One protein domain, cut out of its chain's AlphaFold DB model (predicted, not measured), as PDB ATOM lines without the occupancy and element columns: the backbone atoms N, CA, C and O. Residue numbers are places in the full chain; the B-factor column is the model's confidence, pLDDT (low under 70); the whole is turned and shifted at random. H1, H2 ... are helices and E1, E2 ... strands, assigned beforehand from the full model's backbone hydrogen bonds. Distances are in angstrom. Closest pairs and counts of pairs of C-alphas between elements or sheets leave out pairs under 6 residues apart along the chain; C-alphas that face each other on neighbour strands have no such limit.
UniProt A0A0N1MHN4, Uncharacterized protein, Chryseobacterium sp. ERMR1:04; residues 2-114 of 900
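Overview. This is residues 2 to 114 of the 900 residues of an uncharacterized protein of Chryseobacterium sp. ERMR1:04 (UniProt A0A0N1MHN4). A strongly twisted sheet of four antiparallel strands makes one half of an elongated domain, and a group of helices makes the other half. H4 packs on one face of the sheet near the E2 to E3 turn, H3 packs on H4 and H2 packs on H3, while residues 15 to 20 stick out at the helical end, far from the E1 to E2 turn. The printed part has 113 residues with four named helices followed by four named strands, H1 H2 H3 H4 E1 E2 E3 E4; the sheet order is E1 - E2 - E3 - E4 and the class is mixed, helices and strands. The whole is compact by its radius of gyration of the C-alphas, 15.1 A, and spans 55 by 24 by 22 A, a rod in outline.

Along the chain. The strands are E1, residues 74 to 79, 15.8 A; E2, residues 84 to 91, 22.8 A; E3, residues 94 to 101, 22.4 A; and E4, residues 106 to 113, 16.3 A. E4 bends by 56 degrees at residue 109 and ends with C-alpha 113 at (161.092, 187.180, 164.313). The helices are H4, residues 56 to 68, 18.5 A; H3, residues 37 to 45, 12.4 A; H2, residues 21 to 33, 18.1 A; and H1, residues 5 to 9, 6.4 A. C-alpha 5 is at (158.000, 176.508, 168.471), and C-alpha 56 at (146.524, 179.272, 172.693).

Arrangement. The sheet is a meander, each strand the antiparallel neighbour of the one before, with E1 and E4 as edge strands. In the hairpin E1 and E2, N 86 and O 76 are 2.8 A apart, within hydrogen-bond range. So are N 89 and O 96 in the hairpin E2 and E3, at 2.9 A, and N 97 and O 113 in the hairpin E3 and E4, at 2.8 A. H4 is on one face of the sheet, an arrangement of two layers; its closest C-alphas to E2 are those of His 63 and Lys 91, 5.8 A apart. H3 and H4 form a helical hairpin and touch at a steep tilt of 41 degrees, opposite ways, closest at the C-alphas of Ile 37 and Leu 64, 6.1 A. H2 and H3 form another and touch at a shallow tilt of 11 degrees, opposite ways, closest at the C-alphas of Ser 28 and Ala 40, 4.1 A. H2 only grazes the sheet with residues 32 to 33, and is apart from H4. H1 is not on the sheet; it is close to H2 but not clearly touching, the closest C-alphas being those of Leu 7 and Leu 29, 7.8 A. In H1, H2 and H4 every O i to N i+4 pair is within hydrogen-bond range; in H3, 4 of 5 are.

Size, cuts and confidence. The two C-alphas farthest apart are those of Leu 16 and Asp 81, 55.1 A. The printed part has no cut. The link from H1 to H2, 11 residues, is long, and residues 15 to 20 in it stand free. The mean pLDDT of the printed part is 75.2; 34 residues are under 70, among them residues 2 to 20, 48 to 54 and 91 to 94.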
ATOM      1  N   LYS A   2     162.873 177.599 171.541       28.08
ATOM      2  CA  LYS A   2     161.590 177.193 172.180       28.08
ATOM      3  C   LYS A   2     160.438 178.237 172.217       28.08
ATOM      4  O   LYS A   2     159.360 177.858 172.654       28.08
ATOM      5  N   LYS A   3     160.611 179.497 171.773       36.53
ATOM      6  CA  LYS A   3     159.524 180.515 171.768       36.53
ATOM      7  C   LYS A   3     158.644 180.447 170.506       36.53
ATOM      8  O   LYS A   3     157.458 180.166 170.626       36.53
ATOM      9  N   ASN A   4     159.212 180.542 169.300       37.53
ATOM     10  CA  ASN A   4     158.436 180.342 168.059       37.53
ATOM     11  C   ASN A   4     157.981 178.885 167.796       37.53
ATOM     12  O   ASN A   4     157.072 178.664 166.997       37.53
ATOM     13  N   LEU A   5     158.513 177.889 168.520       37.72
ATOM     14  CA  LEU A   5     158.000 176.508 168.471       37.72
ATOM     15  C   LEU A   5     156.548 176.397 168.985       37.72
ATOM     16  O   LEU A   5     155.840 175.465 168.612       37.72
ATOM     17  N   PHE A   6     156.086 177.353 169.801       40.84
ATOM     18  CA  PHE A   6     154.731 177.358 170.356       40.84
ATOM     19  C   PHE A   6     153.658 177.400 169.259       40.84
ATOM     20  O   PHE A   6     152.696 176.636 169.307       40.84
ATOM     21  N   LEU A   7     153.885 178.187 168.199       43.88
ATOM     22  CA  LEU A   7     153.000 178.225 167.034       43.88
ATOM     23  C   LEU A   7     152.879 176.865 166.345       43.88
ATOM     24  O   LEU A   7     151.790 176.529 165.906       43.88
ATOM     25  N   ILE A   8     153.949 176.063 166.301       41.91
ATOM     26  CA  ILE A   8     153.946 174.705 165.728       41.91
ATOM     27  C   ILE A   8     153.270 173.697 166.677       41.91
ATOM     28  O   ILE A   8     152.624 172.758 166.217       41.91
ATOM     29  N   ILE A   9     153.354 173.892 167.995       41.44
ATOM     30  CA  ILE A   9     152.718 173.012 168.992       41.44
ATOM     31  C   ILE A   9     151.183 173.148 168.974       41.44
ATOM     32  O   ILE A   9     150.493 172.132 169.067       41.44
ATOM     33  N   ILE A  10     150.646 174.348 168.706       48.69
ATOM     34  CA  ILE A  10     149.198 174.614 168.511       48.69
ATOM     35  C   ILE A  10     148.565 173.741 167.395       48.69
ATOM     36  O   ILE A  10     147.339 173.571 167.353       48.69
ATOM     37  N   PHE A  11     149.377 173.158 166.503       47.97
ATOM     38  CA  PHE A  11     148.939 172.285 165.404       47.97
ATOM     39  C   PHE A  11     148.856 170.799 165.705       47.97
ATOM     40  O   PHE A  11     148.191 170.084 164.960       47.97
ATOM     41  N   PHE A  12     149.602 170.306 166.691       42.06
ATOM     42  CA  PHE A  12     150.048 168.909 166.661       42.06
ATOM     43  C   PHE A  12     149.542 168.030 167.807       42.06
ATOM     44  O   PHE A  12     150.060 166.930 168.001       42.06
ATOM     45  N   HIS A  13     148.506 168.450 168.539       38.25
ATOM     46  CA  HIS A  13     147.825 167.597 169.520       38.25
ATOM     47  C   HIS A  13     146.354 167.360 169.159       38.25
ATOM     48  O   HIS A  13     145.527 168.267 169.138       38.25
ATOM     49  N   GLN A  14     146.058 166.092 168.860       39.25
ATOM     50  CA  GLN A  14     144.747 165.593 168.454       39.25
ATOM     51  C   GLN A  14     143.843 165.320 169.659       39.25
ATOM     52  O   GLN A  14     144.299 164.748 170.644       39.25
ATOM     53  N   PHE A  15     142.536 165.529 169.491       33.22
ATOM     54  CA  PHE A  15     141.548 164.483 169.784       33.22
ATOM     55  C   PHE A  15     140.363 164.582 168.804       33.22
ATOM     56  O   PHE A  15     140.190 165.584 168.108       33.22
ATOM     57  N   LEU A  16     139.612 163.487 168.662       35.28
ATOM     58  CA  LEU A  16     138.700 163.242 167.536       35.28
ATOM     59  C   LEU A  16     137.571 164.287 167.401       35.28
ATOM     60  O   LEU A  16     136.728 164.420 168.280       35.28
ATOM     61  N   GLY A  17     137.533 164.963 166.244       41.31
ATOM     62  CA  GLY A  17     136.495 165.936 165.858       41.31
ATOM     63  C   GLY A  17     136.981 167.083 164.952       41.31
ATOM     64  O   GLY A  17     136.171 167.787 164.358       41.31
ATOM     65  N   ALA A  18     138.299 167.265 164.817       47.06
ATOM     66  CA  ALA A  18     138.904 168.557 164.475       47.06
ATOM     67  C   ALA A  18     139.423 168.754 163.024       47.06
ATOM     68  O   ALA A  18     140.179 169.690 162.785       47.06
ATOM     69  N   GLN A  19     139.027 167.947 162.027       50.03
ATOM     70  CA  GLN A  19     139.647 168.002 160.678       50.03
ATOM     71  C   GLN A  19     139.625 169.383 159.983       50.03
ATOM     72  O   GLN A  19     140.493 169.652 159.156       50.03
ATOM     73  N   ASN A  20     138.671 170.263 160.311       63.94
ATOM     74  CA  ASN A  20     138.572 171.588 159.690       63.94
ATOM     75  C   ASN A  20     139.453 172.657 160.381       63.94
ATOM     76  O   ASN A  20     139.991 173.538 159.713       63.94
ATOM     77  N   ILE A  21     139.650 172.583 161.709       70.38
ATOM     78  CA  ILE A  21     140.361 173.644 162.452       70.38
ATOM     79  C   ILE A  21     141.870 173.613 162.199       70.38
ATOM     80  O   ILE A  21     142.480 174.663 162.017       70.38
ATOM     81  N   ASP A  22     142.475 172.426 162.136       69.62
ATOM     82  CA  ASP A  22     143.924 172.304 161.946       69.62
ATOM     83  C   ASP A  22     144.334 172.725 160.526       69.62
ATOM     84  O   ASP A  22     145.430 173.246 160.327       69.62
ATOM     85  N   SER A  23     143.416 172.609 159.558       76.44
ATOM     86  CA  SER A  23     143.563 173.168 158.210       76.44
ATOM     87  C   SER A  23     143.541 174.704 158.219       76.44
ATOM     88  O   SER A  23     144.487 175.330 157.738       76.44
ATOM     89  N   LEU A  24     142.518 175.319 158.833       81.19
ATOM     90  CA  LEU A  24     142.380 176.783 158.933       81.19
ATOM     91  C   LEU A  24     143.545 177.421 159.690       81.19
ATOM     92  O   LEU A  24     144.183 178.352 159.199       81.19
ATOM     93  N   LYS A  25     143.900 176.867 160.853       78.62
ATOM     94  CA  LYS A  25     145.115 177.256 161.569       78.62
ATOM     95  C   LYS A  25     146.332 177.183 160.625       78.62
ATOM     96  O   LYS A  25     147.137 178.106 160.616       78.62
ATOM     97  N   LYS A  26     146.487 176.132 159.804       81.25
ATOM     98  CA  LYS A  26     147.739 175.882 159.055       81.25
ATOM     99  C   LYS A  26     147.889 176.881 157.922       81.25
ATOM    100  O   LYS A  26     148.985 177.376 157.678       81.25
ATOM    101  N   GLN A  27     146.769 177.213 157.295       84.00
ATOM    102  CA  GLN A  27     146.651 178.306 156.346       84.00
ATOM    103  C   GLN A  27     146.943 179.667 157.014       84.00
ATOM    104  O   GLN A  27     147.714 180.452 156.468       84.00
ATOM    105  N   SER A  28     146.438 179.924 158.226       87.00
ATOM    106  CA  SER A  28     146.799 181.120 159.009       87.00
ATOM    107  C   SER A  28     148.305 181.206 159.302       87.00
ATOM    108  O   SER A  28     148.905 182.261 159.101       87.00
ATOM    109  N   LEU A  29     148.947 180.099 159.697       83.38
ATOM    110  CA  LEU A  29     150.395 180.061 159.921       83.38
ATOM    111  C   LEU A  29     151.176 180.325 158.625       83.38
ATOM    112  O   LEU A  29     152.181 181.024 158.665       83.38
ATOM    113  N   GLN A  30     150.715 179.831 157.470       82.69
ATOM    114  CA  GLN A  30     151.344 180.130 156.176       82.69
ATOM    115  C   GLN A  30     151.329 181.632 155.854       82.69
ATOM    116  O   GLN A  30     152.348 182.157 155.410       82.69
ATOM    117  N   TYR A  31     150.221 182.330 156.127       85.62
ATOM    118  CA  TYR A  31     150.154 183.790 156.004       85.62
ATOM    119  C   TYR A  31     151.052 184.497 157.035       85.62
ATOM    120  O   TYR A  31     151.791 185.417 156.686       85.62
ATOM    121  N   TYR A  32     151.073 184.032 158.286       86.88
ATOM    122  CA  TYR A  32     151.927 184.597 159.335       86.88
ATOM    123  C   TYR A  32     153.426 184.457 159.029       86.88
ATOM    124  O   TYR A  32     154.191 185.399 159.227       86.88
ATOM    125  N   GLU A  33     153.853 183.313 158.491       83.38
ATOM    126  CA  GLU A  33     155.248 183.054 158.124       83.38
ATOM    127  C   GLU A  33     155.778 184.011 157.047       83.38
ATOM    128  O   GLU A  33     156.961 184.349 157.083       83.38
ATOM    129  N   ILE A  34     154.915 184.499 156.147       83.75
ATOM    130  CA  ILE A  34     155.258 185.516 155.135       83.75
ATOM    131  C   ILE A  34     154.983 186.960 155.597       83.75
ATOM    132  O   ILE A  34     155.195 187.899 154.832       83.75
ATOM    133  N   GLY A  35     154.529 187.159 156.839       84.81
ATOM    134  CA  GLY A  35     154.212 188.475 157.405       84.81
ATOM    135  C   GLY A  35     152.847 189.048 157.010       84.81
ATOM    136  O   GLY A  35     152.576 190.212 157.297       84.81
ATOM    137  N   ASP A  36     151.969 188.254 156.393       89.62
ATOM    138  CA  ASP A  36     150.597 188.634 156.045       89.62
ATOM    139  C   ASP A  36     149.666 188.447 157.254       89.62
ATOM    140  O   ASP A  36     148.872 187.511 157.362       89.62
ATOM    141  N   ILE A  37     149.808 189.352 158.221       92.44
ATOM    142  CA  ILE A  37     149.083 189.315 159.499       92.44
ATOM    143  C   ILE A  37     147.565 189.457 159.294       92.44
ATOM    144  O   ILE A  37     146.780 188.883 160.051       92.44
ATOM    145  N   GLN A  38     147.146 190.187 158.253       90.12
ATOM    146  CA  GLN A  38     145.739 190.426 157.935       90.12
ATOM    147  C   GLN A  38     145.049 189.118 157.523       90.12
ATOM    148  O   GLN A  38     144.036 188.749 158.118       90.12
ATOM    149  N   ASN A  39     145.613 188.382 156.558       89.31
ATOM    150  CA  ASN A  39     145.047 187.099 156.139       89.31
ATOM    151  C   ASN A  39     145.269 186.000 157.188       89.31
ATOM    152  O   ASN A  39     144.395 185.151 157.366       89.31
ATOM    153  N   ALA A  40     146.364 186.056 157.956       88.38
ATOM    154  CA  ALA A  40     146.567 185.171 159.102       88.38
ATOM    155  C   ALA A  40     145.438 185.295 160.142       88.38
ATOM    156  O   ALA A  40     145.004 184.280 160.689       88.38
ATOM    157  N   LEU A  41     144.935 186.508 160.400       89.81
ATOM    158  CA  LEU A  41     143.798 186.715 161.298       89.81
ATOM    159  C   LEU A  41     142.471 186.324 160.637       89.81
ATOM    160  O   LEU A  41     141.710 185.575 161.243       89.81
ATOM    161  N   CYS A  42     142.230 186.781 159.402       88.12
ATOM    162  CA  CYS A  42     140.990 186.575 158.640       88.12
ATOM    163  C   CYS A  42     140.556 185.099 158.594       88.12
ATOM    164  O   CYS A  42     139.426 184.766 158.939       88.12
ATOM    165  N   VAL A  43     141.490 184.188 158.287       87.75
ATOM    166  CA  VAL A  43     141.250 182.728 158.224       87.75
ATOM    167  C   VAL A  43     140.778 182.130 159.567       87.75
ATOM    168  O   VAL A  43     140.266 181.012 159.611       87.75
ATOM    169  N   LEU A  44     140.931 182.862 160.673       84.94
ATOM    170  CA  LEU A  44     140.546 182.443 162.018       84.94
ATOM    171  C   LEU A  44     139.362 183.225 162.605       84.94
ATOM    172  O   LEU A  44     138.919 182.861 163.697       84.94
ATOM    173  N   GLU A  45     138.857 184.282 161.961       77.06
ATOM    174  CA  GLU A  45     137.838 185.158 162.566       77.06
ATOM    175  C   GLU A  45     136.529 184.416 162.861       77.06
ATOM    176  O   GLU A  45     136.028 184.514 163.982       77.06
ATOM    177  N   ASP A  46     136.066 183.579 161.929       71.38
ATOM    178  CA  ASP A  46     134.833 182.785 162.058       71.38
ATOM    179  C   ASP A  46     134.914 181.644 163.093       71.38
ATOM    180  O   ASP A  46     133.901 181.015 163.406       71.38
ATOM    181  N   TYR A  47     136.100 181.335 163.636       75.19
ATOM    182  CA  TYR A  47     136.236 180.256 164.614       75.19
ATOM    183  C   TYR A  47     135.863 180.726 166.037       75.19
ATOM    184  O   TYR A  47     136.570 181.583 166.580       75.19
ATOM    185  N   PRO A  48     134.824 180.167 166.688       65.50
ATOM    186  CA  PRO A  48     134.408 180.584 168.026       65.50
ATOM    187  C   PRO A  48     135.442 180.169 169.080       65.50
ATOM    188  O   PRO A  48     135.725 178.988 169.263       65.50
ATOM    189  N   ASP A  49     135.993 181.154 169.786       67.44
ATOM    190  CA  ASP A  49     137.049 180.978 170.786       67.44
ATOM    191  C   ASP A  49     136.850 182.017 171.900       67.44
ATOM    192  O   ASP A  49     136.753 183.215 171.619       67.44
ATOM    193  N   ASP A  50     136.697 181.561 173.146       63.06
ATOM    194  CA  ASP A  50     136.232 182.390 174.269       63.06
ATOM    195  C   ASP A  50     137.417 182.940 175.077       63.06
ATOM    196  O   ASP A  50     138.234 182.183 175.610       63.06
ATOM    197  N   GLU A  51     137.455 184.263 175.236       66.88
ATOM    198  CA  GLU A  51     138.393 185.010 176.084       66.88
ATOM    199  C   GLU A  51     138.505 184.453 177.510       66.88
ATOM    200  O   GLU A  51     139.589 184.459 178.097       66.88
ATOM    201  N   LYS A  52     137.424 183.884 178.057       65.00
ATOM    202  CA  LYS A  52     137.432 183.231 179.375       65.00
ATOM    203  C   LYS A  52     138.358 182.019 179.447       65.00
ATOM    204  O   LYS A  52     138.851 181.710 180.528       65.00
ATOM    205  N   THR A  53     138.582 181.328 178.330       63.97
ATOM    206  CA  THR A  53     139.450 180.140 178.278       63.97
ATOM    207  C   THR A  53     140.927 180.495 178.144       63.97
ATOM    208  O   THR A  53     141.772 179.682 178.508       63.97
ATOM    209  N   LYS A  54     141.241 181.697 177.627       68.56
ATOM    210  CA  LYS A  54     142.599 182.145 177.263       68.56
ATOM    211  C   LYS A  54     143.397 181.094 176.477       68.56
ATOM    212  O   LYS A  54     144.605 180.958 176.678       68.56
ATOM    213  N   SER A  55     142.711 180.358 175.598       74.19
ATOM    214  CA  SER A  55     143.291 179.302 174.767       74.19
ATOM    215  C   SER A  55     144.496 179.804 173.958       74.19
ATOM    216  O   SER A  55     144.635 181.002 173.697       74.19
ATOM    217  N   ASP A  56     145.365 178.895 173.512       72.69
ATOM    218  CA  ASP A  56     146.524 179.272 172.693       72.69
ATOM    219  C   ASP A  56     146.106 179.935 171.365       72.69
ATOM    220  O   ASP A  56     146.788 180.830 170.861       72.69
ATOM    221  N   LEU A  57     144.947 179.540 170.821       79.00
ATOM    222  CA  LEU A  57     144.351 180.154 169.635       79.00
ATOM    223  C   LEU A  57     143.845 181.574 169.936       79.00
ATOM    224  O   LEU A  57     144.074 182.475 169.129       79.00
ATOM    225  N   TRP A  58     143.251 181.809 171.109       81.31
ATOM    226  CA  TRP A  58     142.832 183.139 171.543       81.31
ATOM    227  C   TRP A  58     144.046 184.048 171.747       81.31
ATOM    228  O   TRP A  58     144.062 185.170 171.238       81.31
ATOM    229  N   GLN A  59     145.103 183.552 172.401       79.56
ATOM    230  CA  GLN A  59     146.363 184.286 172.573       79.56
ATOM    231  C   GLN A  59     146.992 184.645 171.218       79.56
ATOM    232  O   GLN A  59     147.409 185.786 171.020       79.56
ATOM    233  N   TYR A  60     146.983 183.721 170.253       83.62
ATOM    234  CA  TYR A  60     147.451 183.985 168.893       83.62
ATOM    235  C   TYR A  60     146.578 185.012 168.150       83.62
ATOM    236  O   TYR A  60     147.114 185.954 167.570       83.62
ATOM    237  N   LYS A  61     145.241 184.931 168.229       85.56
ATOM    238  CA  LYS A  61     144.341 185.962 167.671       85.56
ATOM    239  C   LYS A  61     144.585 187.341 168.291       85.56
ATOM    240  O   LYS A  61     144.569 188.339 167.573       85.56
ATOM    241  N   VAL A  62     144.814 187.415 169.604       86.62
ATOM    242  CA  VAL A  62     145.154 188.662 170.316       86.62
ATOM    243  C   VAL A  62     146.509 189.205 169.862       86.62
ATOM    244  O   VAL A  62     146.625 190.408 169.630       86.62
ATOM    245  N   HIS A  63     147.504 188.339 169.658       88.44
ATOM    246  CA  HIS A  63     148.806 188.710 169.098       88.44
ATOM    247  C   HIS A  63     148.672 189.323 167.700       88.44
ATOM    248  O   HIS A  63     149.079 190.466 167.493       88.44
ATOM    249  N   LEU A  64     148.005 188.626 166.771       89.00
ATOM    250  CA  LEU A  64     147.746 189.122 165.413       89.00
ATOM    251  C   LEU A  64     147.017 190.475 165.428       89.00
ATOM    252  O   LEU A  64     147.438 191.409 164.747       89.00
ATOM    253  N   LYS A  65     145.970 190.616 166.255       90.06
ATOM    254  CA  LYS A  65     145.251 191.887 166.436       90.06
ATOM    255  C   LYS A  65     146.168 192.997 166.944       90.06
ATOM    256  O   LYS A  65     146.144 194.079 166.371       90.06
ATOM    257  N   SER A  66     147.006 192.727 167.949       89.62
ATOM    258  CA  SER A  66     147.929 193.730 168.499       89.62
ATOM    259  C   SER A  66     148.930 194.242 167.460       89.62
ATOM    260  O   SER A  66     149.180 195.444 167.391       89.62
ATOM    261  N   ILE A  67     149.413 193.361 166.576       90.94
ATOM    262  CA  ILE A  67     150.278 193.736 165.453       90.94
ATOM    263  C   ILE A  67     149.529 194.640 164.462       90.94
ATOM    264  O   ILE A  67     150.074 195.662 164.040       90.94
ATOM    265  N   LEU A  68     148.281 194.314 164.109       90.06
ATOM    266  CA  LEU A  68     147.466 195.136 163.203       90.06
ATOM    267  C   LEU A  68     147.098 196.504 163.804       90.06
ATOM    268  O   LEU A  68     146.977 197.479 163.065       90.06
ATOM    269  N   THR A  69     146.954 196.604 165.129       90.81
ATOM    270  CA  THR A  69     146.650 197.864 165.831       90.81
ATOM    271  C   THR A  69     147.887 198.647 166.280       90.81
ATOM    272  O   THR A  69     147.725 199.681 166.923       90.81
ATOM    273  N   TYR A  70     149.104 198.187 165.961       90.44
ATOM    274  CA  TYR A  70     150.373 198.784 166.415       90.44
ATOM    275  C   TYR A  70     150.491 198.906 167.955       90.44
ATOM    276  O   TYR A  70     151.107 199.834 168.479       90.44
ATOM    277  N   ASP A  71     149.904 197.956 168.692       88.38
ATOM    278  CA  ASP A  71     149.912 197.891 170.164       88.38
ATOM    279  C   ASP A  71     151.229 197.277 170.682       88.38
ATOM    280  O   ASP A  71     151.279 196.136 171.147       88.38
ATOM    281  N   PHE A  72     152.327 198.019 170.499       86.94
ATOM    282  CA  PHE A  72     153.681 197.594 170.866       86.94
ATOM    283  C   PHE A  72     153.835 197.443 172.386       86.94
ATOM    284  O   PHE A  72     153.552 198.376 173.135       86.94
ATOM    285  N   THR A  73     154.395 196.323 172.847       87.06
ATOM    286  CA  THR A  73     154.766 196.151 174.263       87.06
ATOM    287  C   THR A  73     156.058 196.893 174.594       87.06
ATOM    288  O   THR A  73     156.168 197.520 175.644       87.06
ATOM    289  N   GLN A  74     157.046 196.831 173.696       83.44
ATOM    290  CA  GLN A  74     158.320 197.531 173.848       83.44
ATOM    291  C   GLN A  74     158.761 198.155 172.528       83.44
ATOM    292  O   GLN A  74     158.401 197.697 171.439       83.44
ATOM    293  N   LYS A  75     159.570 199.209 172.638       85.62
ATOM    294  CA  LYS A  75     159.987 200.036 171.515       85.62
ATOM    295  C   LYS A  75     161.383 200.607 171.760       85.62
ATOM    296  O   LYS A  75     161.607 201.248 172.783       85.62
ATOM    297  N   ALA A  76     162.303 200.403 170.822       78.25
ATOM    298  CA  ALA A  76     163.677 200.893 170.903       78.25
ATOM    299  C   ALA A  76     164.118 201.500 169.567       78.25
ATOM    300  O   ALA A  76     163.887 200.919 168.507       78.25
ATOM    301  N   ILE A  77     164.782 202.656 169.607       78.19
ATOM    302  CA  ILE A  77     165.365 203.263 168.403       78.19
ATOM    303  C   ILE A  77     166.487 202.351 167.904       78.19
ATOM    304  O   ILE A  77     167.409 202.036 168.654       78.19
ATOM    305  N   LEU A  78     166.388 201.917 166.647       71.94
ATOM    306  CA  LEU A  78     167.303 200.943 166.060       71.94
ATOM    307  C   LEU A  78     168.365 201.637 165.200       71.94
ATOM    308  O   LEU A  78     169.554 201.377 165.359       71.94
ATOM    309  N   ASN A  79     167.950 202.575 164.346       69.81
ATOM    310  CA  ASN A  79     168.852 203.454 163.609       69.81
ATOM    311  C   ASN A  79     168.222 204.857 163.511       69.81
ATOM    312  O   ASN A  79     167.164 205.030 162.905       69.81
ATOM    313  N   LEU A  80     168.873 205.845 164.141       64.25
ATOM    314  CA  LEU A  80     168.453 207.255 164.141       64.25
ATOM    315  C   LEU A  80     168.508 207.870 162.741       64.25
ATOM    316  O   LEU A  80     167.601 208.606 162.363       64.25
ATOM    317  N   ASP A  81     169.545 207.531 161.975       70.56
ATOM    318  CA  ASP A  81     169.855 208.135 160.678       70.56
ATOM    319  C   ASP A  81     168.761 207.791 159.641       70.56
ATOM    320  O   ASP A  81     168.399 208.613 158.802       70.56
ATOM    321  N   HIS A  82     168.152 206.606 159.780       68.06
ATOM    322  CA  HIS A  82     167.051 206.117 158.941       68.06
ATOM    323  C   HIS A  82     165.661 206.219 159.597       68.06
ATOM    324  O   HIS A  82     164.672 205.813 158.991       68.06
ATOM    325  N   CYS A  83     165.557 206.770 160.814       76.44
ATOM    326  CA  CYS A  83     164.313 206.842 161.593       76.44
ATOM    327  C   CYS A  83     163.575 205.491 161.723       76.44
ATOM    328  O   CYS A  83     162.354 205.439 161.580       76.44
ATOM    329  N   ILE A  84     164.302 204.401 161.996       82.38
ATOM    330  CA  ILE A  84     163.712 203.063 162.175       82.38
ATOM    331  C   ILE A  84     163.849 202.562 163.611       82.38
ATOM    332  O   ILE A  84     164.846 202.802 164.303       82.38
ATOM    333  N   GLU A  85     162.837 201.831 164.060       85.25
ATOM    334  CA  GLU A  85     162.698 201.393 165.443       85.25
ATOM    335  C   GLU A  85     162.410 199.896 165.506       85.25
ATOM    336  O   GLU A  85     161.582 199.365 164.764       85.25
ATOM    337  N   LYS A  86     163.072 199.220 166.440       89.00
ATOM    338  CA  LYS A  86     162.740 197.864 166.847       89.00
ATOM    339  C   LYS A  86     161.485 197.923 167.705       89.00
ATOM    340  O   LYS A  86     161.443 198.642 168.704       89.00
ATOM    341  N   VAL A  87     160.489 197.139 167.322       90.81
ATOM    342  CA  VAL A  87     159.235 196.975 168.058       90.81
ATOM    343  C   VAL A  87     159.089 195.526 168.496       90.81
ATOM    344  O   VAL A  87     159.410 194.609 167.738       90.81
ATOM    345  N   THR A  88     158.605 195.331 169.720       88.06
ATOM    346  CA  THR A  88     158.398 194.014 170.327       88.06
ATOM    347  C   THR A  88     156.947 193.885 170.770       88.06
ATOM    348  O   THR A  88     156.409 194.780 171.428       88.06
ATOM    349  N   PHE A  89     156.334 192.757 170.430       84.25
ATOM    350  CA  PHE A  89     154.990 192.363 170.835       84.25
ATOM    351  C   PHE A  89     155.087 191.182 171.784       84.25
ATOM    352  O   PHE A  89     155.622 190.146 171.397       84.25
ATOM    353  N   GLU A  90     154.561 191.329 172.998       80.75
ATOM    354  CA  GLU A  90     154.539 190.267 174.003       80.75
ATOM    355  C   GLU A  90     153.103 190.064 174.495       80.75
ATOM    356  O   GLU A  90     152.538 190.913 175.191       80.75
ATOM    357  N   LYS A  91     152.491 188.943 174.099       68.69
ATOM    358  CA  LYS A  91     151.121 188.554 174.462       68.69
ATOM    359  C   LYS A  91     151.127 187.085 174.898       68.69
ATOM    360  O   LYS A  91     151.235 186.174 174.080       68.69
ATOM    361  N   GLY A  92     151.027 186.859 176.209       65.81
ATOM    362  CA  GLY A  92     151.102 185.516 176.790       65.81
ATOM    363  C   GLY A  92     152.484 184.889 176.586       65.81
ATOM    364  O   GLY A  92     153.491 185.464 176.994       65.81
ATOM    365  N   LEU A  93     152.531 183.715 175.953       55.31
ATOM    366  CA  LEU A  93     153.783 183.013 175.633       55.31
ATOM    367  C   LEU A  93     154.430 183.467 174.310       55.31
ATOM    368  O   LEU A  93     155.565 183.083 174.020       55.31
ATOM    369  N   ILE A  94     153.738 184.291 173.519       65.44
ATOM    370  CA  ILE A  94     154.232 184.788 172.235       65.44
ATOM    371  C   ILE A  94     154.992 186.099 172.467       65.44
ATOM    372  O   ILE A  94     154.425 187.069 172.971       65.44
ATOM    373  N   SER A  95     156.272 186.124 172.091       80.00
ATOM    374  CA  SER A  95     157.121 187.321 172.065       80.00
ATOM    375  C   SER A  95     157.804 187.377 170.699       80.00
ATOM    376  O   SER A  95     158.577 186.475 170.367       80.00
ATOM    377  N   THR A  96     157.468 188.378 169.880       87.62
ATOM    378  CA  THR A  96     158.040 188.556 168.534       87.62
ATOM    379  C   THR A  96     158.468 189.992 168.275       87.62
ATOM    380  O   THR A  96     157.926 190.952 168.826       87.62
ATOM    381  N   MET A  97     159.477 190.137 167.420       91.56
ATOM    382  CA  MET A  97     160.133 191.401 167.116       91.56
ATOM    383  C   MET A  97     160.049 191.717 165.625       91.56
ATOM    384  O   MET A  97     160.104 190.820 164.779       91.56
ATOM    385  N   GLY A  98     159.939 193.003 165.310       92.00
ATOM    386  CA  GLY A  98     159.951 193.543 163.953       92.00
ATOM    387  C   GLY A  98     160.541 194.947 163.922       92.00
ATOM    388  O   GLY A  98     161.008 195.461 164.943       92.00
ATOM    389  N   ILE A  99     160.516 195.572 162.748       91.31
ATOM    390  CA  ILE A  99     161.008 196.937 162.543       91.31
ATOM    391  C   ILE A  99     159.908 197.804 161.962       91.31
ATOM    392  O   ILE A  99     159.284 197.466 160.953       91.31
ATOM    393  N   TYR A 100     159.702 198.938 162.613       92.12
ATOM    394  CA  TYR A 100     158.676 199.918 162.325       92.12
ATOM    395  C   TYR A 100     159.315 201.241 161.888       92.12
ATOM    396  O   TYR A 100     160.354 201.647 162.414       92.12
ATOM    397  N   SER A 101     158.674 201.911 160.933       88.00
ATOM    398  CA  SER A 101     158.998 203.273 160.507       88.00
ATOM    399  C   SER A 101     157.898 204.220 160.992       88.00
ATOM    400  O   SER A 101     156.788 204.168 160.457       88.00
ATOM    401  N   PRO A 102     158.158 205.113 161.969       84.56
ATOM    402  CA  PRO A 102     157.242 206.194 162.344       84.56
ATOM    403  C   PRO A 102     156.859 207.109 161.192       84.56
ATOM    404  O   PRO A 102     155.734 207.606 161.158       84.56
ATOM    405  N   ASN A 103     157.797 207.331 160.270       84.75
ATOM    406  CA  ASN A 103     157.626 208.251 159.153       84.75
ATOM    407  C   ASN A 103     156.641 207.678 158.129       84.75
ATOM    408  O   ASN A 103     155.723 208.372 157.699       84.75
ATOM    409  N   GLU A 104     156.784 206.395 157.789       85.94
ATOM    410  CA  GLU A 104     155.890 205.696 156.855       85.94
ATOM    411  C   GLU A 104     154.663 205.070 157.539       85.94
ATOM    412  O   GLU A 104     153.751 204.606 156.858       85.94
ATOM    413  N   LYS A 105     154.634 205.045 158.878       87.31
ATOM    414  CA  LYS A 105     153.594 204.435 159.728       87.31
ATOM    415  C   LYS A 105     153.270 202.983 159.364       87.31
ATOM    416  O   LYS A 105     152.113 202.567 159.389       87.31
ATOM    417  N   ARG A 106     154.306 202.210 159.031       91.19
ATOM    418  CA  ARG A 106     154.204 200.791 158.664       91.19
ATOM    419  C   ARG A 106     155.373 199.980 159.204       91.19
ATOM    420  O   ARG A 106     156.425 200.521 159.554       91.19
ATOM    421  N   TYR A 107     155.210 198.663 159.182       92.56
ATOM    422  CA  TYR A 107     156.333 197.743 159.312       92.56
ATOM    423  C   TYR A 107     157.207 197.783 158.052       92.56
ATOM    424  O   TYR A 107     156.712 197.704 156.923       92.56
ATOM    425  N   ILE A 108     158.513 197.896 158.265       91.56
ATOM    426  CA  ILE A 108     159.542 197.594 157.267       91.56
ATOM    427  C   ILE A 108     159.827 196.092 157.302       91.56
ATOM    428  O   ILE A 108     159.827 195.439 156.265       91.56
ATOM    429  N   ILE A 109     160.007 195.543 158.509       91.81
ATOM    430  CA  ILE A 109     160.145 194.105 158.744       91.81
ATOM    431  C   ILE A 109     158.998 193.679 159.668       91.81
ATOM    432  O   ILE A 109     158.899 194.217 160.776       91.81
ATOM    433  N   PRO A 110     158.110 192.761 159.239       90.88
ATOM    434  CA  PRO A 110     156.938 192.376 160.019       90.88
ATOM    435  C   PRO A 110     157.358 191.712 161.343       90.88
ATOM    436  O   PRO A 110     158.377 191.015 161.375       90.88
ATOM    437  N   PRO A 111     156.603 191.902 162.441       91.50
ATOM    438  CA  PRO A 111     156.985 191.427 163.770       91.50
ATOM    439  C   PRO A 111     156.724 189.925 163.960       91.50
ATOM    440  O   PRO A 111     155.836 189.505 164.704       91.50
ATOM    441  N   ILE A 112     157.513 189.108 163.262       90.19
ATOM    442  CA  ILE A 112     157.413 187.639 163.215       90.19
ATOM    443  C   ILE A 112     158.732 186.935 163.581       90.19
ATOM    444  O   ILE A 112     158.846 185.717 163.440       90.19
ATOM    445  N   TYR A 113     159.747 187.684 164.016       86.94
ATOM    446  CA  TYR A 113     161.092 187.180 164.313       86.94
ATOM    447  C   TYR A 113     161.284 186.961 165.821       86.94
ATOM    448  O   TYR A 113     160.715 187.698 166.625       86.94
ATOM    449  N   ASP A 114     162.091 185.965 166.213       83.81
ATOM    450  CA  ASP A 114     162.519 185.787 167.614       83.81
ATOM    451  C   ASP A 114     163.442 186.947 168.042       83.81
ATOM    452  O   ASP A 114     163.417 187.378 169.191       83.81
TER     453      ASP A 114